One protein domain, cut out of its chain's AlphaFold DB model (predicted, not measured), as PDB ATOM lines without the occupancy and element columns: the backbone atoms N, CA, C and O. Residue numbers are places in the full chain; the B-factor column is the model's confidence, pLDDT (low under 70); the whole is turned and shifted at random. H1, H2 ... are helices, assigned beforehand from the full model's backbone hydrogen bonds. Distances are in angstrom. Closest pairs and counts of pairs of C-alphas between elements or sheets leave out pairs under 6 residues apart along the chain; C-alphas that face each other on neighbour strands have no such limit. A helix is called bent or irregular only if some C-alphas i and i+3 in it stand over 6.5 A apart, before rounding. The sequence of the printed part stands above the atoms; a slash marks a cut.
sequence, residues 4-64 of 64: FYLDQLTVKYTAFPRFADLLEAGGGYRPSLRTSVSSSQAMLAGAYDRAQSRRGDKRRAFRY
ATOM      1  N   PHE A   4     145.644 156.513 316.011       79.75
ATOM      2  CA  PHE A   4     144.472 156.452 316.890       79.75
ATOM      3  C   PHE A   4     144.729 155.762 318.234       79.75
ATOM      4  O   PHE A   4     144.191 156.176 319.257       79.75
ATOM      5  N   TYR A   5     145.566 154.722 318.252       90.94
ATOM      6  CA  TYR A   5     145.887 154.030 319.496       90.94
ATOM      7  C   TYR A   5     146.780 154.889 320.402       90.94
ATOM      8  O   TYR A   5     146.590 154.909 321.613       90.94
ATOM      9  N   LEU A   6     147.724 155.646 319.830       93.12
ATOM     10  CA  LEU A   6     148.566 156.555 320.611       93.12
ATOM     11  C   LEU A   6     147.759 157.717 321.182       93.12
ATOM     12  O   LEU A   6     147.977 158.053 322.338       93.12
ATOM     13  N   ASP A   7     146.793 158.255 320.437       94.81
ATOM     14  CA  ASP A   7     145.913 159.315 320.944       94.81
ATOM     15  C   ASP A   7     145.112 158.846 322.166       94.81
ATOM     16  O   ASP A   7     145.060 159.545 323.176       94.81
ATOM     17  N   GLN A   8     144.582 157.619 322.138       94.75
ATOM     18  CA  GLN A   8     143.909 157.029 323.301       94.75
ATOM     19  C   GLN A   8     144.837 156.917 324.516       94.75
ATOM     20  O   GLN A   8     144.434 157.234 325.638       94.75
ATOM     21  N   LEU A   9     146.084 156.481 324.313       94.69
ATOM     22  CA  LEU A   9     147.070 156.413 325.392       94.69
ATOM     23  C   LEU A   9     147.447 157.808 325.904       94.69
ATOM     24  O   LEU A   9     147.607 157.989 327.110       94.69
ATOM     25  N   THR A  10     147.572 158.790 325.015       95.31
ATOM     26  CA  THR A  10     147.894 160.173 325.367       95.31
ATOM     27  C   THR A  10     146.791 160.800 326.208       95.31
ATOM     28  O   THR A  10     147.102 161.313 327.278       95.31
ATOM     29  N   VAL A  11     145.523 160.663 325.809       96.00
ATOM     30  CA  VAL A  11     144.371 161.141 326.596       96.00
ATOM     31  C   VAL A  11     144.318 160.459 327.963       96.00
ATOM     32  O   VAL A  11     144.029 161.089 328.975       96.00
ATOM     33  N   LYS A  12     144.604 159.154 328.010       95.00
ATOM     34  CA  LYS A  12     144.512 158.365 329.243       95.00
ATOM     35  C   LYS A  12     145.617 158.683 330.254       95.00
ATOM     36  O   LYS A  12     145.380 158.577 331.455       95.00
ATOM     37  N   TYR A  13     146.828 158.991 329.786       94.69
ATOM     38  CA  TYR A  13     148.022 159.086 330.636       94.69
ATOM     39  C   TYR A  13     148.656 160.480 330.684       94.69
ATOM     40  O   TYR A  13     149.644 160.672 331.391       94.69
ATOM     41  N   THR A  14     148.120 161.454 329.951       92.81
ATOM     42  CA  THR A  14     148.615 162.835 329.921       92.81
ATOM     43  C   THR A  14     147.445 163.820 329.871       92.81
ATOM     44  O   THR A  14     146.297 163.418 329.730       92.81
ATOM     45  N   ALA A  15     147.731 165.119 329.962       93.38
ATOM     46  CA  ALA A  15     146.717 166.166 329.818       93.38
ATOM     47  C   ALA A  15     146.415 166.544 328.350       93.38
ATOM     48  O   ALA A  15     145.603 167.431 328.106       93.38
ATOM     49  N   PHE A  16     147.084 165.918 327.376       95.00
ATOM     50  CA  PHE A  16     146.954 166.274 325.964       95.00
ATOM     51  C   PHE A  16     145.868 165.443 325.272       95.00
ATOM     52  O   PHE A  16     145.750 164.245 325.538       95.00
ATOM     53  N   PRO A  17     145.089 166.043 324.354       93.56
ATOM     54  CA  PRO A  17     144.015 165.333 323.672       93.56
ATOM     55  C   PRO A  17     144.515 164.472 322.503       93.56
ATOM     56  O   PRO A  17     143.804 163.564 322.070       93.56
ATOM     57  N   ARG A  18     145.718 164.739 321.977       95.25
ATOM     58  CA  ARG A  18     146.341 163.975 320.889       95.25
ATOM     59  C   ARG A  18     147.833 163.807 321.112       95.25
ATOM     60  O   ARG A  18     148.496 164.646 321.725       95.25
ATOM     61  N   PHE A  19     148.391 162.745 320.541       95.25
ATOM     62  CA  PHE A  19     149.822 162.475 320.596       95.25
ATOM     63  C   PHE A  19     150.645 163.560 319.885       95.25
ATOM     64  O   PHE A  19     151.753 163.861 320.317       95.25
ATOM     65  N   ALA A  20     150.107 164.183 318.832       94.19
ATOM     66  CA  ALA A  20     150.762 165.305 318.155       94.19
ATOM     67  C   ALA A  20     150.944 166.516 319.088       94.19
ATOM     68  O   ALA A  20     152.051 167.042 319.185       94.19
ATOM     69  N   ASP A  21     149.902 166.874 319.846       94.69
ATOM     70  CA  ASP A  21     149.940 167.998 320.789       94.69
ATOM     71  C   ASP A  21     150.969 167.752 321.903       94.69
ATOM     72  O   ASP A  21     151.702 168.653 322.305       94.69
ATOM     73  N   LEU A  22     151.089 166.496 322.352       94.44
ATOM     74  CA  LEU A  22     152.117 166.078 323.307       94.44
ATOM     75  C   LEU A  22     153.546 166.273 322.764       94.44
ATOM     76  O   LEU A  22     154.447 166.612 323.528       94.44
ATOM     77  N   LEU A  23     153.783 166.036 321.468       93.31
ATOM     78  CA  LEU A  23     155.105 166.217 320.847       93.31
ATOM     79  C   LEU A  23     155.478 167.688 320.663       93.31
ATOM     80  O   LEU A  23     156.665 168.018 320.637       93.31
ATOM     81  N   GLU A  24     154.474 168.545 320.507       93.12
ATOM     82  CA  GLU A  24     154.620 169.989 320.309       93.12
ATOM     83  C   GLU A  24     154.559 170.775 321.620       93.12
ATOM     84  O   GLU A  24     154.706 171.997 321.618       93.12
ATOM     85  N   ALA A  25     154.408 170.077 322.749       91.19
ATOM     86  CA  ALA A  25     154.434 170.675 324.070       91.19
ATOM     87  C   ALA A  25     155.710 171.519 324.261       91.19
ATOM     88  O   ALA A  25     156.843 171.024 324.246       91.19
ATOM     89  N   GLY A  26     155.511 172.829 324.418       84.69
ATOM     90  CA  GLY A  26     156.586 173.802 324.568       84.69
ATOM     91  C   GLY A  26     157.310 173.715 325.915       84.69
ATOM     92  O   GLY A  26     157.013 172.888 326.777       84.69
ATOM     93  N   GLY A  27     158.296 174.593 326.106       84.50
ATOM     94  CA  GLY A  27     158.943 174.786 327.412       84.50
ATOM     95  C   GLY A  27     159.805 173.618 327.900       84.50
ATOM     96  O   GLY A  27     160.125 173.545 329.080       84.50
ATOM     97  N   GLY A  28     160.178 172.687 327.016       84.69
ATOM     98  CA  GLY A  28     160.952 171.511 327.418       84.69
ATOM     99  C   GLY A  28     160.132 170.469 328.174       84.69
ATOM    100  O   GLY A  28     160.717 169.634 328.866       84.69
ATOM    101  N   TYR A  29     158.802 170.510 328.039       91.00
ATOM    102  CA  TYR A  29     157.908 169.522 328.621       91.00
ATOM    103  C   TYR A  29     158.306 168.092 328.225       91.00
ATOM    104  O   TYR A  29     158.702 167.810 327.091       91.00
ATOM    105  N   ARG A  30     158.207 167.170 329.186       92.62
ATOM    106  CA  ARG A  30     158.475 165.740 329.007       92.62
ATOM    107  C   ARG A  30     157.435 164.963 329.816       92.62
ATOM    108  O   ARG A  30     157.300 165.242 331.008       92.62
ATOM    109  N   PRO A  31     156.717 163.994 329.223       93.75
ATOM    110  CA  PRO A  31     155.717 163.236 329.960       93.75
ATOM    111  C   PRO A  31     156.384 162.329 331.001       93.75
ATOM    112  O   PRO A  31     157.403 161.694 330.716       93.75
ATOM    113  N   SER A  32     155.777 162.248 332.183       94.94
ATOM    114  CA  SER A  32     156.154 161.320 333.252       94.94
ATOM    115  C   SER A  32     155.290 160.071 333.172       94.94
ATOM    116  O   SER A  32     154.091 160.128 333.426       94.94
ATOM    117  N   LEU A  33     155.896 158.943 332.803       94.88
ATOM    118  CA  LEU A  33     155.198 157.693 332.522       94.88
ATOM    119  C   LEU A  33     155.708 156.582 333.444       94.88
ATOM    120  O   LEU A  33     156.910 156.341 333.551       94.88
ATOM    121  N   ARG A  34     154.781 155.885 334.106       93.25
ATOM    122  CA  ARG A  34     155.061 154.737 334.979       93.25
ATOM    123  C   ARG A  34     155.201 153.476 334.131       93.25
ATOM    124  O   ARG A  34     154.271 152.681 333.980       93.25
ATOM    125  N   THR A  35     156.360 153.340 333.503       92.25
ATOM    126  CA  THR A  35     156.656 152.257 332.557       92.25
ATOM    127  C   THR A  35     156.875 150.912 333.245       92.25
ATOM    128  O   THR A  35     156.625 149.882 332.627       92.25
ATOM    129  N   SER A  36     157.265 150.919 334.526       90.06
ATOM    130  CA  SER A  36     157.454 149.716 335.347       90.06
ATOM    131  C   SER A  36     156.152 148.950 335.623       90.06
ATOM    132  O   SER A  36     156.177 147.737 335.802       90.06
ATOM    133  N   VAL A  37     155.008 149.643 335.610       88.12
ATOM    134  CA  VAL A  37     153.697 149.078 335.990       88.12
ATOM    135  C   VAL A  37     152.714 148.953 334.826       88.12
ATOM    136  O   VAL A  37     151.653 148.353 334.975       88.12
ATOM    137  N   SER A  38     153.012 149.548 333.668       92.25
ATOM    138  CA  SER A  38     152.084 149.576 332.536       92.25
ATOM    139  C   SER A  38     152.808 149.467 331.199       92.25
ATOM    140  O   SER A  38     153.483 150.398 330.753       92.25
ATOM    141  N   SER A  39     152.564 148.358 330.496       93.12
ATOM    142  CA  SER A  39     153.023 148.138 329.119       93.12
ATOM    143  C   SER A  39     152.504 149.207 328.151       93.12
ATOM    144  O   SER A  39     153.196 149.590 327.210       93.12
ATOM    145  N   SER A  40     151.310 149.746 328.411       94.56
ATOM    146  CA  SER A  40     150.731 150.847 327.634       94.56
ATOM    147  C   SER A  40     151.512 152.149 327.819       94.56
ATOM    148  O   SER A  40     151.840 152.813 326.838       94.56
ATOM    149  N   GLN A  41     151.893 152.489 329.054       94.56
ATOM    150  CA  GLN A  41     152.744 153.656 329.308       94.56
ATOM    151  C   GLN A  41     154.164 153.458 328.766       94.56
ATOM    152  O   GLN A  41     154.737 154.394 328.213       94.56
ATOM    153  N   ALA A  42     154.713 152.241 328.840       95.00
ATOM    154  CA  ALA A  42     155.986 151.905 328.201       95.00
ATOM    155  C   ALA A  42     155.925 152.082 326.674       95.00
ATOM    156  O   ALA A  42     156.850 152.632 326.071       95.00
ATOM    157  N   MET A  43     154.812 151.687 326.047       94.94
ATOM    158  CA  MET A  43     154.593 151.893 324.618       94.94
ATOM    159  C   MET A  43     154.504 153.381 324.264       94.94
ATOM    160  O   MET A  43     155.157 153.811 323.312       94.94
ATOM    161  N   LEU A  44     153.746 154.164 325.038       95.00
ATOM    162  CA  LEU A  44     153.628 155.609 324.841       95.00
ATOM    163  C   LEU A  44     154.988 156.308 324.998       95.00
ATOM    164  O   LEU A  44     155.359 157.116 324.149       95.00
ATOM    165  N   ALA A  45     155.772 155.935 326.014       95.81
ATOM    166  CA  ALA A  45     157.125 156.449 326.224       95.81
ATOM    167  C   ALA A  45     158.041 156.142 325.028       95.81
ATOM    168  O   ALA A  45     158.711 157.028 324.503       95.81
ATOM    169  N   GLY A  46     158.035 154.897 324.543       95.44
ATOM    170  CA  GLY A  46     158.828 154.505 323.377       95.44
ATOM    171  C   GLY A  46     158.358 155.150 322.069       95.44
ATOM    172  O   GLY A  46     159.158 155.353 321.154       95.44
ATOM    173  N   ALA A  47     157.069 155.464 321.937       95.06
ATOM    174  CA  ALA A  47     156.549 156.230 320.808       95.06
ATOM    175  C   ALA A  47     157.014 157.692 320.868       95.06
ATOM    176  O   ALA A  47     157.517 158.197 319.864       95.06
ATOM    177  N   TYR A  48     156.912 158.327 322.040       95.06
ATOM    178  CA  TYR A  48     157.379 159.692 322.283       95.06
ATOM    179  C   TYR A  48     158.870 159.838 321.963       95.06
ATOM    180  O   TYR A  48     159.242 160.668 321.139       95.06
ATOM    181  N   ASP A  49     159.715 158.964 322.516       94.88
ATOM    182  CA  ASP A  49     161.169 159.014 322.317       94.88
ATOM    183  C   ASP A  49     161.563 158.859 320.844       94.88
ATOM    184  O   ASP A  49     162.425 159.577 320.337       94.88
ATOM    185  N   ARG A  50     160.917 157.928 320.128       94.69
ATOM    186  CA  ARG A  50     161.158 157.734 318.691       94.69
ATOM    187  C   ARG A  50     160.721 158.947 317.879       94.69
ATOM    188  O   ARG A  50     161.409 159.309 316.929       94.69
ATOM    189  N   ALA A  51     159.589 159.553 318.224       93.75
ATOM    190  CA  ALA A  51     159.085 160.727 317.528       93.75
ATOM    191  C   ALA A  51     159.975 161.958 317.766       93.75
ATOM    192  O   ALA A  51     160.343 162.616 316.795       93.75
ATOM    193  N   GLN A  52     160.400 162.210 319.008       93.06
ATOM    194  CA  GLN A  52     161.321 163.308 319.322       93.06
ATOM    195  C   GLN A  52     162.691 163.106 318.666       93.06
ATOM    196  O   GLN A  52     163.193 164.011 318.000       93.06
ATOM    197  N   SER A  53     163.237 161.884 318.704       93.06
ATOM    198  CA  SER A  53     164.508 161.575 318.036       93.06
ATOM    199  C   SER A  53     164.455 161.803 316.523       93.06
ATOM    200  O   SER A  53     165.444 162.252 315.951       93.06
ATOM    201  N   ARG A  54     163.322 161.521 315.863       92.00
ATOM    202  CA  ARG A  54     163.129 161.804 314.427       92.00
ATOM    203  C   ARG A  54     163.066 163.301 314.119       92.00
ATOM    204  O   ARG A  54     163.407 163.693 313.012       92.00
ATOM    205  N   ARG A  55     162.653 164.120 315.089       89.62
ATOM    206  CA  ARG A  55     162.655 165.591 315.018       89.62
ATOM    207  C   ARG A  55     164.021 166.199 315.376       89.62
ATOM    208  O   ARG A  55     164.159 167.415 315.371       89.62
ATOM    209  N   GLY A  56     165.020 165.371 315.695       90.31
ATOM    210  CA  GLY A  56     166.337 165.818 316.155       90.31
ATOM    211  C   GLY A  56     166.381 166.226 317.631       90.31
ATOM    212  O   GLY A  56     167.431 166.656 318.110       90.31
ATOM    213  N   ASP A  57     165.282 166.062 318.376       87.44
ATOM    214  CA  ASP A  57     165.236 166.330 319.811       87.44
ATOM    215  C   ASP A  57     165.707 165.087 320.592       87.44
ATOM    216  O   ASP A  57     165.196 163.977 320.438       87.44
ATOM    217  N   LYS A  58     166.723 165.273 321.443       88.50
ATOM    218  CA  LYS A  58     167.311 164.212 322.279       88.50
ATOM    219  C   LYS A  58     166.506 163.941 323.556       88.50
ATOM    220  O   LYS A  58     166.861 163.035 324.317       88.50
ATOM    221  N   ARG A  59     165.460 164.726 323.836       87.25
ATOM    222  CA  ARG A  59     164.592 164.542 325.004       87.25
ATOM    223  C   ARG A  59     163.878 163.194 324.938       87.25
ATOM    224  O   ARG A  59     163.439 162.738 323.888       87.25
ATOM    225  N   ARG A  60     163.727 162.581 326.110       91.56
ATOM    226  CA  ARG A  60     163.003 161.315 326.308       91.56
ATOM    227  C   ARG A  60     161.877 161.477 327.321       91.56
ATOM    228  O   ARG A  60     161.953 162.383 328.141       91.56
ATOM    229  N   ALA A  61     160.872 160.619 327.350       93.38
ATOM    230  CA  ALA A  61     159.914 160.600 328.455       93.38
ATOM    231  C   ALA A  61     160.636 160.351 329.796       93.38
ATOM    232  O   ALA A  61     161.646 159.639 329.842       93.38
ATOM    233  N   PHE A  62     160.137 160.935 330.886       94.50
ATOM    234  CA  PHE A  62     160.545 160.524 332.227       94.50
ATOM    235  C   PHE A  62     159.893 159.184 332.548       94.50
ATOM    236  O   PHE A  62     158.716 158.969 332.252       94.50
ATOM    237  N   ARG A  63     160.673 158.271 333.124       93.69
ATOM    238  CA  ARG A  63     160.246 156.900 333.389       93.69
ATOM    239  C   ARG A  63     160.369 156.607 334.874       93.69
ATOM    240  O   ARG A  63     161.435 156.824 335.445       93.69
ATOM    241  N   TYR A  64     159.277 156.112 335.436       83.56
ATOM    242  CA  TYR A  64     159.162 155.597 336.798       83.56
ATOM    243  C   TYR A  64     158.666 154.144 336.754       83.56
ATOM    244  O   TYR A  64     158.125 153.720 335.699       83.56
TER     245      TYR A  64
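What this domain is: This is residues 4 to 64 of the 64 residues of an uncharacterized protein of Desulfobulbus oligotrophicus (UniProt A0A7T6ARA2). One long helix, H3, makes the core, and two smaller helices, H1 and H2, pack on one side of it, H1 crossing it steeply nearer its start and the short H2 meeting it nearer its end. A long link with no named element, residues 24 to 38, leads from H2 to the start of H3, and after H3 the last stretch, residues 55 to 64, folds back alongside that helix, so that residues 62 to 63 pair with residues 32 to 33 of the link. The printed part has 61 residues, with three named helices in the order H1, H2, H3 and no named strand. The class is all helix, with 31 of the 61 printed residues in the helices. The whole is compact and rounded, with a radius of gyration of the C-alphas of 10.4 A and spans of 28 by 22 by 19 A.

Where its parts are: H1 is residues 4 to 13, from Phe 4 to Tyr 13, and measures 14.4 A from first to last C-alpha. It begins with C-alpha 4 at (144.472, 156.452, 316.890) and ends with C-alpha 13 at (148.022, 159.086, 330.636). H2 is residues 19 to 23, from Phe 19 to Leu 23, a short helix of 5 residues. Residues 24 to 38 follow with no named element, and their C-alphas lie 5 to 16 A from the mean of all C-alphas. H3 is residues 39 to 54, from Ser 39 to Arg 54, the longest helix with 16 residues and 22.5 A from first to last C-alpha. It begins with C-alpha 39 at (153.023, 148.138, 329.119) and ends with C-alpha 54 at (163.129, 161.804, 314.427). Residues 55 to 64 come after it, and C-alpha 64 is at (159.162, 155.597, 336.798).

How they stand to each other: H1 and H2 touch, with the C-alphas of Asp 7 and Phe 19 the closest at 5.0 A. Their centres are 10.0 A apart. H1 also touches H3, and H3 touches H1 with residues 40 to 47 alone. The closest C-alphas of H1 and H3 are those of Leu 9 and Leu 44, 6.6 A apart. The two helices run opposite ways at a steep tilt of 68 degrees, only just short of about perpendicular. H2 and H3 only just touch, with 3 pairs of C-alphas within 8 A, and here H3 takes part with residues 48 to 52 alone. The closest C-alphas of H2 and H3 are those of Leu 23 and Gln 52, 7.0 A apart. Outside the helices, residues 32 to 33 and residues 62 to 63 form a short parallel pairing of the kind strands make. In H1, H2 and H3 every O i to N i+4 pair of the backbone is within hydrogen-bond range, and no helix is bent or irregular.

The domain as a whole: The two C-alphas farthest apart are those of Val 37 and Gly 56, 28.9 A from each other. The first and last printed C-alphas, those of Phe 4 and Tyr 64, are 24.8 A apart. The printed part runs from residue 4 to residue 64 with no cut, and Tyr 64 is the chain's last residue. The link from H1 to H2 is tight, with 5 residues between them, while the link from H2 to H3 is long, with 15 residues. The mean pLDDT of the printed part is 92.5, and no printed residue is under 70.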